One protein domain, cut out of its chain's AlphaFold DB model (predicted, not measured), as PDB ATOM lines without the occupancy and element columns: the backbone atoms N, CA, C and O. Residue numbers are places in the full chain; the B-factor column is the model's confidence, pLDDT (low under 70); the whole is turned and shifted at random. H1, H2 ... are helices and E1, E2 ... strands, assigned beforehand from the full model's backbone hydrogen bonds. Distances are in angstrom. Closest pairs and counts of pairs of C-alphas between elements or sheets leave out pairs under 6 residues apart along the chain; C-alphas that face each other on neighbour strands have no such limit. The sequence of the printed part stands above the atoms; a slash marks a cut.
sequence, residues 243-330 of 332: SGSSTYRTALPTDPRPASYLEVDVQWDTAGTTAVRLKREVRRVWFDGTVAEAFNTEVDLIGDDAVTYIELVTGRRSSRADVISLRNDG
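What this domain is: This is residues 243 to 330 of the 332 residues of an uncharacterized protein of Rhizobium sp. Leaf453 (UniProt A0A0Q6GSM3). A long, twisted sheet of four antiparallel strands, built as successive hairpins, has the helix H1 across one end of one face and no named helix over the other face. The second helix, H2, lies beyond that end of the sheet, and residues 325 to 330 stick out free there. The printed part has 88 residues with four named strands and then two named helices, in the order E1 E2 E3 E4 H1 H2; the sheet runs E1 - E2 - E3 - E4, and the class is mixed, helices and strands. The whole is loose, with a radius of gyration of the C-alphas of 17.3 A, and its C-alphas span 56 by 26 by 19 A, a rod whose length is made by the sheet and H2 together.

How they stand to each other: Strands E1, residues 243 to 249, and E2, residues 259 to 270, form an antiparallel hairpin at 173 degrees, with N 246 and O 266 2.8 A apart, within hydrogen-bond range. E2 forms a second hairpin with E3, residues 275 to 285, at 160 degrees, with N 265 and O 281 at 2.8 A. E3 forms a third with E4, residues 291 to 302, at 168 degrees, with N 280 and O 297 at 2.8 A. The four strands are a meander, each the antiparallel neighbour of the one before; E1 and E4 are the edge strands and are apart. Helix H1, residues 303 to 314, is on one face of the sheet, which gives two layers, helix and sheet, and its height over the sheet is 8.6 A. It runs across the strands, at 74 degrees to E2 on the local plane, and lies over E2, E4 and, only just, E3, on which 3 of its C-alphas fall. The closest C-alphas of H1 and E3 are those of Ala 306 and Val 276, 5.3 A apart. Helix H2, residues 319 to 328, is not on the sheet. H1 and H2 are close but not clearly touching, the closest C-alphas, of Val 307 and Ala 321, being 7.1 A apart; they run opposite ways at a shallow tilt of 29 degrees. Every O i to N i+4 pair of H1 is within hydrogen-bond range, and 5 of 6 in H2.

Where its parts are: E1 begins at C-alpha 243, (-32.362, 22.306, 8.334), and is 20.5 A long. E2 is 35.2 A long, E3 31.1 A and E4 31.9 A. H1 measures 16.9 A from C-alpha 303, (-36.833, 38.911, 11.089), to C-alpha 314. H2 measures 15.1 A and ends at C-alpha 328, (-48.365, 46.527, 8.628).

The domain as a whole: The two C-alphas farthest apart, those of Asp 288 and Gly 330, are 56.9 A apart. The printed part has no cut and no long link; E1 to E2 is short, and the others are tight. The mean pLDDT of the printed part is 81.3, and residue 253 and residues 317 to 330 are under 70.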
ATOM      1  N   SER A 243     -33.723  22.076   8.799       93.00
ATOM      2  CA  SER A 243     -32.362  22.306   8.334       93.00
ATOM      3  C   SER A 243     -32.233  21.931   6.867       93.00
ATOM      4  O   SER A 243     -32.998  21.108   6.359       93.00
ATOM      5  N   GLY A 244     -31.229  22.486   6.207       93.12
ATOM      6  CA  GLY A 244     -30.903  22.156   4.830       93.12
ATOM      7  C   GLY A 244     -29.476  22.538   4.481       93.12
ATOM      8  O   GLY A 244     -28.714  23.033   5.313       93.12
ATOM      9  N   SER A 245     -29.117  22.292   3.228       93.56
ATOM     10  CA  SER A 245     -27.835  22.708   2.675       93.56
ATOM     11  C   SER A 245     -27.996  23.225   1.252       93.56
ATOM     12  O   SER A 245     -28.919  22.847   0.531       93.56
ATOM     13  N   SER A 246     -27.097  24.108   0.841       89.56
ATOM     14  CA  SER A 246     -27.032  24.667  -0.506       89.56
ATOM     15  C   SER A 246     -25.579  24.870  -0.899       89.56
ATOM     16  O   SER A 246     -24.757  25.261  -0.078       89.56
ATOM     17  N   THR A 247     -25.273  24.616  -2.163       89.25
ATOM     18  CA  THR A 247     -23.927  24.743  -2.717       89.25
ATOM     19  C   THR A 247     -23.990  25.738  -3.861       89.25
ATOM     20  O   THR A 247     -24.731  25.556  -4.825       89.25
ATOM     21  N   TYR A 248     -23.191  26.790  -3.749       86.62
ATOM     22  CA  TYR A 248     -23.019  27.815  -4.760       86.62
ATOM     23  C   TYR A 248     -21.649  27.620  -5.397       86.62
ATOM     24  O   TYR A 248     -20.615  27.583  -4.720       86.62
ATOM     25  N   ARG A 249     -21.649  27.451  -6.715       85.50
ATOM     26  CA  ARG A 249     -20.448  27.350  -7.537       85.50
ATOM     27  C   ARG A 249     -20.604  28.296  -8.707       85.50
ATOM     28  O   ARG A 249     -21.673  28.380  -9.310       85.50
ATOM     29  N   THR A 250     -19.532  29.004  -9.026       79.75
ATOM     30  CA  THR A 250     -19.491  29.825 -10.230       79.75
ATOM     31  C   THR A 250     -19.439  28.897 -11.440       79.75
ATOM     32  O   THR A 250     -18.569  28.032 -11.507       79.75
ATOM     33  N   ALA A 251     -20.354  29.060 -12.400       77.50
ATOM     34  CA  ALA A 251     -20.260  28.332 -13.661       77.50
ATOM     35  C   ALA A 251     -18.930  28.691 -14.340       77.50
ATOM     36  O   ALA A 251     -18.685  29.864 -14.651       77.50
ATOM     37  N   LEU A 252     -18.060  27.697 -14.533       71.81
ATOM     38  CA  LEU A 252     -16.795  27.919 -15.219       71.81
ATOM     39  C   LEU A 252     -17.101  28.302 -16.672       71.81
ATOM     40  O   LEU A 252     -17.884  27.613 -17.333       71.81
ATOM     41  N   PRO A 253     -16.572  29.436 -17.155       66.88
ATOM     42  CA  PRO A 253     -16.805  29.843 -18.525       66.88
ATOM     43  C   PRO A 253     -16.104  28.866 -19.476       66.88
ATOM     44  O   PRO A 253     -15.144  28.195 -19.111       66.88
ATOM     45  N   THR A 254     -16.553  28.833 -20.727       82.25
ATOM     46  CA  THR A 254     -15.783  28.220 -21.820       82.25
ATOM     47  C   THR A 254     -14.530  29.028 -22.174       82.25
ATOM     48  O   THR A 254     -13.732  28.588 -22.997       82.25
ATOM     49  N   ASP A 255     -14.376  30.219 -21.587       85.94
ATOM     50  CA  ASP A 255     -13.191  31.061 -21.701       85.94
ATOM     51  C   ASP A 255     -11.984  30.317 -21.099       85.94
ATOM     52  O   ASP A 255     -12.030  29.959 -19.921       85.94
ATOM     53  N   PRO A 256     -10.921  30.058 -21.882       90.12
ATOM     54  CA  PRO A 256      -9.775  29.275 -21.429       90.12
ATOM     55  C   PRO A 256      -8.844  30.053 -20.491       90.12
ATOM     56  O   PRO A 256      -7.843  29.495 -20.038       90.12
ATOM     57  N   ARG A 257      -9.107  31.343 -20.240       92.69
ATOM     58  CA  ARG A 257      -8.253  32.154 -19.373       92.69
ATOM     59  C   ARG A 257      -8.287  31.655 -17.922       92.69
ATOM     60  O   ARG A 257      -9.340  31.215 -17.451       92.69
ATOM     61  N   PRO A 258      -7.161  31.782 -17.192       94.00
ATOM     62  CA  PRO A 258      -7.113  31.595 -15.742       94.00
ATOM     63  C   PRO A 258      -8.241  32.361 -15.049       94.00
ATOM     64  O   PRO A 258      -8.589  33.459 -15.479       94.00
ATOM     65  N   ALA A 259      -8.808  31.834 -13.965       93.06
ATOM     66  CA  ALA A 259      -9.904  32.509 -13.274       93.06
ATOM     67  C   ALA A 259      -9.819  32.354 -11.759       93.06
ATOM     68  O   ALA A 259      -9.588  31.255 -11.267       93.06
ATOM     69  N   SER A 260     -10.090  33.434 -11.023       93.25
ATOM     70  CA  SER A 260     -10.394  33.347  -9.596       93.25
ATOM     71  C   SER A 260     -11.901  33.384  -9.385       93.25
ATOM     72  O   SER A 260     -12.605  34.204  -9.980       93.25
ATOM     73  N   TYR A 261     -12.404  32.504  -8.527       91.56
ATOM     74  CA  TYR A 261     -13.824  32.406  -8.210       91.56
ATOM     75  C   TYR A 261     -14.047  31.865  -6.799       91.56
ATOM     76  O   TYR A 261     -13.139  31.334  -6.155       91.56
ATOM     77  N   LEU A 262     -15.279  32.017  -6.322       90.50
ATOM     78  CA  LEU A 262     -15.712  31.507  -5.029       90.50
ATOM     79  C   LEU A 262     -16.501  30.211  -5.183       90.50
ATOM     80  O   LEU A 262     -17.344  30.061  -6.074       90.50
ATOM     81  N   GLU A 263     -16.253  29.313  -4.243       91.75
ATOM     82  CA  GLU A 263     -17.082  28.163  -3.935       91.75
ATOM     83  C   GLU A 263     -17.643  28.358  -2.530       91.75
ATOM     84  O   GLU A 263     -16.884  28.575  -1.587       91.75
ATOM     85  N   VAL A 264     -18.969  28.313  -2.392       91.06
ATOM     86  CA  VAL A 264     -19.636  28.528  -1.104       91.06
ATOM     87  C   VAL A 264     -20.569  27.367  -0.819       91.06
ATOM     88  O   VAL A 264     -21.514  27.126  -1.568       91.06
ATOM     89  N   ASP A 265     -20.319  26.658   0.271       92.88
ATOM     90  CA  ASP A 265     -21.227  25.660   0.819       92.88
ATOM     91  C   ASP A 265     -21.918  26.240   2.042       92.88
ATOM     92  O   ASP A 265     -21.279  26.774   2.941       92.88
ATOM     93  N   VAL A 266     -23.243  26.169   2.063       92.00
ATOM     94  CA  VAL A 266     -24.075  26.718   3.127       92.00
ATOM     95  C   VAL A 266     -24.852  25.580   3.755       92.00
ATOM     96  O   VAL A 266     -25.635  24.913   3.087       92.00
ATOM     97  N   GLN A 267     -24.667  25.378   5.049       94.06
ATOM     98  CA  GLN A 267     -25.590  24.626   5.885       94.06
ATOM     99  C   GLN A 267     -26.464  25.624   6.623       94.06
ATOM    100  O   GLN A 267     -25.977  26.660   7.069       94.06
ATOM    101  N   TRP A 268     -27.745  25.325   6.771       93.12
ATOM    102  CA  TRP A 268     -28.636  26.189   7.522       93.12
ATOM    103  C   TRP A 268     -29.545  25.399   8.442       93.12
ATOM    104  O   TRP A 268     -29.936  24.268   8.150       93.12
ATOM    105  N   ASP A 269     -29.890  26.017   9.564       92.25
ATOM    106  CA  ASP A 269     -30.847  25.493  10.523       92.25
ATOM    107  C   ASP A 269     -31.723  26.620  11.071       92.25
ATOM    108  O   ASP A 269     -31.289  27.761  11.222       92.25
ATOM    109  N   THR A 270     -32.986  26.315  11.350       89.00
ATOM    110  CA  THR A 270     -33.939  27.293  11.868       89.00
ATOM    111  C   THR A 270     -34.802  26.701  12.971       89.00
ATOM    112  O   THR A 270     -35.286  25.575  12.869       89.00
ATOM    113  N   ALA A 271     -35.033  27.485  14.024       83.44
ATOM    114  CA  ALA A 271     -35.984  27.174  15.092       83.44
ATOM    115  C   ALA A 271     -37.359  27.842  14.872       83.44
ATOM    116  O   ALA A 271     -38.238  27.742  15.725       83.44
ATOM    117  N   GLY A 272     -37.556  28.547  13.751       83.81
ATOM    118  CA  GLY A 272     -38.793  29.266  13.449       83.81
ATOM    119  C   GLY A 272     -38.831  29.858  12.039       83.81
ATOM    120  O   GLY A 272     -38.077  29.475  11.155       83.81
ATOM    121  N   THR A 273     -39.730  30.804  11.788       81.56
ATOM    122  CA  THR A 273     -39.793  31.489  10.480       81.56
ATOM    123  C   THR A 273     -38.970  32.773  10.438       81.56
ATOM    124  O   THR A 273     -38.780  33.323   9.369       81.56
ATOM    125  N   THR A 274     -38.495  33.261  11.586       84.69
ATOM    126  CA  THR A 274     -37.880  34.591  11.737       84.69
ATOM    127  C   THR A 274     -36.461  34.528  12.306       84.69
ATOM    128  O   THR A 274     -35.976  35.528  12.828       84.69
ATOM    129  N   ALA A 275     -35.827  33.354  12.303       87.31
ATOM    130  CA  ALA A 275     -34.473  33.169  12.819       87.31
ATOM    131  C   ALA A 275     -33.791  31.983  12.129       87.31
ATOM    132  O   ALA A 275     -34.093  30.838  12.452       87.31
ATOM    133  N   VAL A 276     -32.864  32.249  11.212       87.31
ATOM    134  CA  VAL A 276     -32.103  31.229  10.479       87.31
ATOM    135  C   VAL A 276     -30.634  31.366  10.825       87.31
ATOM    136  O   VAL A 276     -30.078  32.452  10.728       87.31
ATOM    137  N   ARG A 277     -29.987  30.256  11.161       89.12
ATOM    138  CA  ARG A 277     -28.533  30.183  11.230       89.12
ATOM    139  C   ARG A 277     -27.990  29.647   9.923       89.12
ATOM    140  O   ARG A 277     -28.453  28.614   9.451       89.12
ATOM    141  N   LEU A 278     -26.978  30.316   9.396       90.19
ATOM    142  CA  LEU A 278     -26.180  29.888   8.262       90.19
ATOM    143  C   LEU A 278     -24.779  29.552   8.753       90.19
ATOM    144  O   LEU A 278     -24.142  30.365   9.416       90.19
ATOM    145  N   LYS A 279     -24.275  28.382   8.380       91.31
ATOM    146  CA  LYS A 279     -22.861  28.028   8.445       91.31
ATOM    147  C   LYS A 279     -22.349  27.970   7.022       91.31
ATOM    148  O   LYS A 279     -22.873  27.202   6.220       91.31
ATOM    149  N   ARG A 280     -21.371  28.805   6.696       91.44
ATOM    150  CA  ARG A 280     -20.819  28.907   5.346       91.44
ATOM    151  C   ARG A 280     -19.378  28.442   5.363       91.44
ATOM    152  O   ARG A 280     -18.581  29.020   6.097       91.44
ATOM    153  N   GLU A 281     -19.061  27.462   4.537       93.31
ATOM    154  CA  GLU A 281     -17.699  27.131   4.146       93.31
ATOM    155  C   GLU A 281     -17.426  27.819   2.811       93.31
ATOM    156  O   GLU A 281     -18.151  27.620   1.834       93.31
ATOM    157  N   VAL A 282     -16.411  28.673   2.776       91.62
ATOM    158  CA  VAL A 282     -16.041  29.437   1.589       91.62
ATOM    159  C   VAL A 282     -14.634  29.052   1.185       91.62
ATOM    160  O   VAL A 282     -13.728  29.044   2.017       91.62
ATOM    161  N   ARG A 283     -14.447  28.776  -0.102       93.69
ATOM    162  CA  ARG A 283     -13.140  28.554  -0.720       93.69
ATOM    163  C   ARG A 283     -12.974  29.508  -1.894       93.69
ATOM    164  O   ARG A 283     -13.834  29.573  -2.773       93.69
ATOM    165  N   ARG A 284     -11.868  30.249  -1.918       92.38
ATOM    166  CA  ARG A 284     -11.447  31.034  -3.080       92.38
ATOM    167  C   ARG A 284     -10.476  30.201  -3.896       92.38
ATOM    168  O   ARG A 284      -9.350  29.956  -3.463       92.38
ATOM    169  N   VAL A 285     -10.915  29.798  -5.081       94.38
ATOM    170  CA  VAL A 285     -10.030  29.202  -6.078       94.38
ATOM    171  C   VAL A 285      -9.291  30.332  -6.790       94.38
ATOM    172  O   VAL A 285      -9.873  31.378  -7.108       94.38
ATOM    173  N   TRP A 286      -7.989  30.151  -6.961       95.44
ATOM    174  CA  TRP A 286      -7.094  31.105  -7.591       95.44
ATOM    175  C   TRP A 286      -6.936  30.829  -9.079       95.44
ATOM    176  O   TRP A 286      -7.374  29.800  -9.589       95.44
ATOM    177  N   PHE A 287      -6.313  31.770  -9.779       94.31
ATOM    178  CA  PHE A 287      -6.151  31.731 -11.231       94.31
ATOM    179  C   PHE A 287      -5.433  30.464 -11.729       94.31
ATOM    180  O   PHE A 287      -5.746  29.972 -12.809       94.31
ATOM    181  N   ASP A 288      -4.528  29.897 -10.931       94.44
ATOM    182  CA  ASP A 288      -3.815  28.647 -11.217       94.44
ATOM    183  C   ASP A 288      -4.568  27.373 -10.778       94.44
ATOM    184  O   ASP A 288      -4.040  26.266 -10.887       94.44
ATOM    185  N   GLY A 289      -5.799  27.509 -10.277       93.62
ATOM    186  CA  GLY A 289      -6.622  26.410  -9.774       93.62
ATOM    187  C   GLY A 289      -6.334  26.006  -8.325       93.62
ATOM    188  O   GLY A 289      -7.005  25.112  -7.807       93.62
ATOM    189  N   THR A 290      -5.377  26.642  -7.644       96.12
ATOM    190  CA  THR A 290      -5.117  26.382  -6.220       96.12
ATOM    191  C   THR A 290      -6.184  27.019  -5.327       96.12
ATOM    192  O   THR A 290      -6.911  27.922  -5.738       96.12
ATOM    193  N   VAL A 291      -6.307  26.557  -4.080       96.25
ATOM    194  CA  VAL A 291      -7.157  27.221  -3.079       96.25
ATOM    195  C   VAL A 291      -6.321  28.292  -2.386       96.25
ATOM    196  O   VAL A 291      -5.495  27.969  -1.535       96.25
ATOM    197  N   ALA A 292      -6.532  29.556  -2.755       93.94
ATOM    198  CA  ALA A 292      -5.819  30.686  -2.160       93.94
ATOM    199  C   ALA A 292      -6.271  30.955  -0.720       93.94
ATOM    200  O   ALA A 292      -5.461  31.307   0.134       93.94
ATOM    201  N   GLU A 293      -7.568  30.799  -0.450       91.56
ATOM    202  CA  GLU A 293      -8.158  31.068   0.860       91.56
ATOM    203  C   GLU A 293      -9.306  30.094   1.130       91.56
ATOM    204  O   GLU A 293     -10.078  29.754   0.228       91.56
ATOM    205  N   ALA A 294      -9.440  29.672   2.385       93.00
ATOM    206  CA  ALA A 294     -10.574  28.894   2.861       93.00
ATOM    207  C   ALA A 294     -10.956  29.354   4.267       93.00
ATOM    208  O   ALA A 294     -10.095  29.482   5.138       93.00
ATOM    209  N   PHE A 295     -12.239  29.610   4.495       90.44
ATOM    210  CA  PHE A 295     -12.724  30.066   5.792       90.44
ATOM    211  C   PHE A 295     -14.156  29.617   6.052       90.44
ATOM    212  O   PHE A 295     -14.937  29.362   5.136       90.44
ATOM    213  N   ASN A 296     -14.492  29.544   7.337       90.25
ATOM    214  CA  ASN A 296     -15.825  29.212   7.808       90.25
ATOM    215  C   ASN A 296     -16.435  30.422   8.504       90.25
ATOM    216  O   ASN A 296     -15.743  31.120   9.242       90.25
ATOM    217  N   THR A 297     -17.729  30.647   8.297       87.00
ATOM    218  CA  THR A 297     -18.474  31.692   9.008       87.00
ATOM    219  C   THR A 297     -19.808  31.190   9.498       87.00
ATOM    220  O   THR A 297     -20.468  30.407   8.817       87.00
ATOM    221  N   GLU A 298     -20.230  31.700  10.649       87.50
ATOM    222  CA  GLU A 298     -21.613  31.597  11.098       87.50
ATOM    223  C   GLU A 298     -22.302  32.965  11.005       87.50
ATOM    224  O   GLU A 298     -21.743  33.991  11.411       87.50
ATOM    225  N   VAL A 299     -23.510  32.966  10.440       85.12
ATOM    226  CA  VAL A 299     -24.369  34.143  10.278       85.12
ATOM    227  C   VAL A 299     -25.761  33.805  10.779       85.12
ATOM    228  O   VAL A 299     -26.387  32.870  10.282       85.12
ATOM    229  N   ASP A 300     -26.258  34.569  11.742       85.19
ATOM    230  CA  ASP A 300     -27.644  34.493  12.184       85.19
ATOM    231  C   ASP A 300     -28.472  35.566  11.457       85.19
ATOM    232  O   ASP A 300     -28.319  36.760  11.699       85.19
ATOM    233  N   LEU A 301     -29.371  35.132  10.572       83.31
ATOM    234  CA  LEU A 301     -30.402  35.976   9.975       83.31
ATOM    235  C   LEU A 301     -31.616  36.021  10.903       83.31
ATOM    236  O   LEU A 301     -32.050  34.985  11.415       83.31
ATOM    237  N   ILE A 302     -32.213  37.198  11.074       83.81
ATOM    238  CA  ILE A 302     -33.405  37.400  11.908       83.81
ATOM    239  C   ILE A 302     -34.479  38.198  11.163       83.81
ATOM    240  O   ILE A 302     -34.196  38.867  10.174       83.81
ATOM    241  N   GLY A 303     -35.725  38.123  11.634       84.19
ATOM    242  CA  GLY A 303     -36.833  38.911  11.089       84.19
ATOM    243  C   GLY A 303     -37.111  38.608   9.615       84.19
ATOM    244  O   GLY A 303     -37.214  37.440   9.233       84.19
ATOM    245  N   ASP A 304     -37.240  39.661   8.812       78.88
ATOM    246  CA  ASP A 304     -37.619  39.578   7.397       78.88
ATOM    247  C   ASP A 304     -36.513  38.965   6.524       78.88
ATOM    248  O   ASP A 304     -36.816  38.262   5.560       78.88
ATOM    249  N   ASP A 305     -35.239  39.120   6.895       77.38
ATOM    250  CA  ASP A 305     -34.117  38.489   6.186       77.38
ATOM    251  C   ASP A 305     -34.154  36.966   6.343       77.38
ATOM    252  O   ASP A 305     -33.968  36.214   5.384       77.38
ATOM    253  N   ALA A 306     -34.462  36.496   7.556       83.62
ATOM    254  CA  ALA A 306     -34.636  35.076   7.839       83.62
ATOM    255  C   ALA A 306     -35.820  34.480   7.068       83.62
ATOM    256  O   ALA A 306     -35.705  33.390   6.507       83.62
ATOM    257  N   VAL A 307     -36.944  35.202   7.022       79.81
ATOM    258  CA  VAL A 307     -38.130  34.801   6.252       79.81
ATOM    259  C   VAL A 307     -37.772  34.690   4.773       79.81
ATOM    260  O   VAL A 307     -37.978  33.637   4.172       79.81
ATOM    261  N   THR A 308     -37.176  35.745   4.214       80.12
ATOM    262  CA  THR A 308     -36.772  35.823   2.803       80.12
ATOM    263  C   THR A 308     -35.823  34.686   2.429       80.12
ATOM    264  O   THR A 308     -35.997  34.035   1.399       80.12
ATOM    265  N   TYR A 309     -34.845  34.392   3.290       83.81
ATOM    266  CA  TYR A 309     -33.933  33.272   3.087       83.81
ATOM    267  C   TYR A 309     -34.671  31.928   3.052       83.81
ATOM    268  O   TYR A 309     -34.445  31.138   2.136       83.81
ATOM    269  N   ILE A 310     -35.572  31.667   4.010       83.12
ATOM    270  CA  ILE A 310     -36.361  30.422   4.053       83.12
ATOM    271  C   ILE A 310     -37.185  30.261   2.773       83.12
ATOM    272  O   ILE A 310     -37.221  29.170   2.201       83.12
ATOM    273  N   GLU A 311     -37.833  31.326   2.303       83.50
ATOM    274  CA  GLU A 311     -38.619  31.282   1.069       83.50
ATOM    275  C   GLU A 311     -37.754  30.943  -0.146       83.50
ATOM    276  O   GLU A 311     -38.124  30.076  -0.944       83.50
ATOM    277  N   LEU A 312     -36.573  31.563  -0.244       81.25
ATOM    278  CA  LEU A 312     -35.615  31.318  -1.317       81.25
ATOM    279  C   LEU A 312     -35.155  29.855  -1.347       81.25
ATOM    280  O   LEU A 312     -35.194  29.222  -2.401       81.25
ATOM    281  N   VAL A 313     -34.731  29.302  -0.206       80.75
ATOM    282  CA  VAL A 313     -34.151  27.945  -0.162       80.75
ATOM    283  C   VAL A 313     -35.193  26.833  -0.219       80.75
ATOM    284  O   VAL A 313     -34.874  25.715  -0.614       80.75
ATOM    285  N   THR A 314     -36.439  27.112   0.166       80.38
ATOM    286  CA  THR A 314     -37.525  26.119   0.108       80.38
ATOM    287  C   THR A 314     -38.361  26.213  -1.166       80.38
ATOM    288  O   THR A 314     -39.126  25.289  -1.451       80.38
ATOM    289  N   GLY A 315     -38.257  27.313  -1.920       79.62
ATOM    290  CA  GLY A 315     -39.120  27.601  -3.068       79.62
ATOM    291  C   GLY A 315     -40.599  27.760  -2.690       79.62
ATOM    292  O   GLY A 315     -41.473  27.645  -3.550       79.62
ATOM    293  N   ARG A 316     -40.902  27.971  -1.403       74.00
ATOM    294  CA  ARG A 316     -42.260  28.108  -0.868       74.00
ATOM    295  C   ARG A 316     -42.392  29.457  -0.183       74.00
ATOM    296  O   ARG A 316     -41.604  29.766   0.700       74.00
ATOM    297  N   ARG A 317     -43.428  30.222  -0.535       65.38
ATOM    298  CA  ARG A 317     -43.789  31.422   0.232       65.38
ATOM    299  C   ARG A 317     -44.193  31.039   1.654       65.38
ATOM    300  O   ARG A 317     -44.931  30.072   1.860       65.38
ATOM    301  N   SER A 318     -43.714  31.797   2.628       58.25
ATOM    302  CA  SER A 318     -44.076  31.661   4.028       58.25
ATOM    303  C   SER A 318     -45.461  32.265   4.232       58.25
ATOM    304  O   SER A 318     -45.636  33.478   4.180       58.25
ATOM    305  N   SER A 319     -46.455  31.439   4.558       53.72
ATOM    306  CA  SER A 319     -47.814  31.917   4.867       53.72
ATOM    307  C   SER A 319     -47.873  32.865   6.075       53.72
ATOM    308  O   SER A 319     -48.857  33.573   6.264       53.72
ATOM    309  N   ARG A 320     -46.821  32.911   6.910       51.97
ATOM    310  CA  ARG A 320     -46.674  33.899   7.991       51.97
ATOM    311  C   ARG A 320     -46.199  35.268   7.504       51.97
ATOM    312  O   ARG A 320     -46.551  36.251   8.149       51.97
ATOM    313  N   ALA A 321     -45.438  35.342   6.409       50.16
ATOM    314  CA  ALA A 321     -45.030  36.612   5.806       50.16
ATOM    315  C   ALA A 321     -46.261  37.383   5.311       50.16
ATOM    316  O   ALA A 321     -46.398  38.569   5.599       50.16
ATOM    317  N   ASP A 322     -47.216  36.668   4.707       50.25
ATOM    318  CA  ASP A 322     -48.513  37.220   4.301       50.25
ATOM    319  C   ASP A 322     -49.301  37.782   5.502       50.25
ATOM    320  O   ASP A 322     -49.934  38.826   5.412       50.25
ATOM    321  N   VAL A 323     -49.235  37.140   6.675       42.50
ATOM    322  CA  VAL A 323     -49.938  37.609   7.888       42.50
ATOM    323  C   VAL A 323     -49.253  38.823   8.536       42.50
ATOM    324  O   VAL A 323     -49.929  39.654   9.149       42.50
ATOM    325  N   ILE A 324     -47.927  38.944   8.427       45.91
ATOM    326  CA  ILE A 324     -47.171  40.096   8.944       45.91
ATOM    327  C   ILE A 324     -47.303  41.303   8.001       45.91
ATOM    328  O   ILE A 324     -47.536  42.409   8.493       45.91
ATOM    329  N   SER A 325     -47.258  41.108   6.677       45.38
ATOM    330  CA  SER A 325     -47.498  42.185   5.703       45.38
ATOM    331  C   SER A 325     -48.915  42.758   5.843       45.38
ATOM    332  O   SER A 325     -49.078  43.974   5.950       45.38
ATOM    333  N   LEU A 326     -49.922  41.896   6.038       40.12
ATOM    334  CA  LEU A 326     -51.304  42.301   6.329       40.12
ATOM    335  C   LEU A 326     -51.461  43.086   7.647       40.12
ATOM    336  O   LEU A 326     -52.394  43.876   7.782       40.12
ATOM    337  N   ARG A 327     -50.573  42.901   8.634       44.62
ATOM    338  CA  ARG A 327     -50.599  43.671   9.895       44.62
ATOM    339  C   ARG A 327     -49.968  45.057   9.772       44.62
ATOM    340  O   ARG A 327     -50.372  45.951  10.514       44.62
ATOM    341  N   ASN A 328     -49.014  45.236   8.863       42.97
ATOM    342  CA  ASN A 328     -48.365  46.527   8.628       42.97
ATOM    343  C   ASN A 328     -49.179  47.419   7.676       42.97
ATOM    344  O   ASN A 328     -49.216  48.631   7.878       42.97
ATOM    345  N   ASP A 329     -49.930  46.831   6.740       42.53
ATOM    346  CA  ASP A 329     -50.873  47.572   5.886       42.53
ATOM    347  C   ASP A 329     -52.142  48.039   6.629       42.53
ATOM    348  O   ASP A 329     -52.856  48.921   6.156       42.53
ATOM    349  N   GLY A 330     -52.402  47.510   7.831       40.38
ATOM    350  CA  GLY A 330     -53.509  47.922   8.706       40.38
ATOM    351  C   GLY A 330     -53.210  49.103   9.641       40.38
ATOM    352  O   GLY A 330     -54.026  49.398  10.513       40.38
TER     353      GLY A 330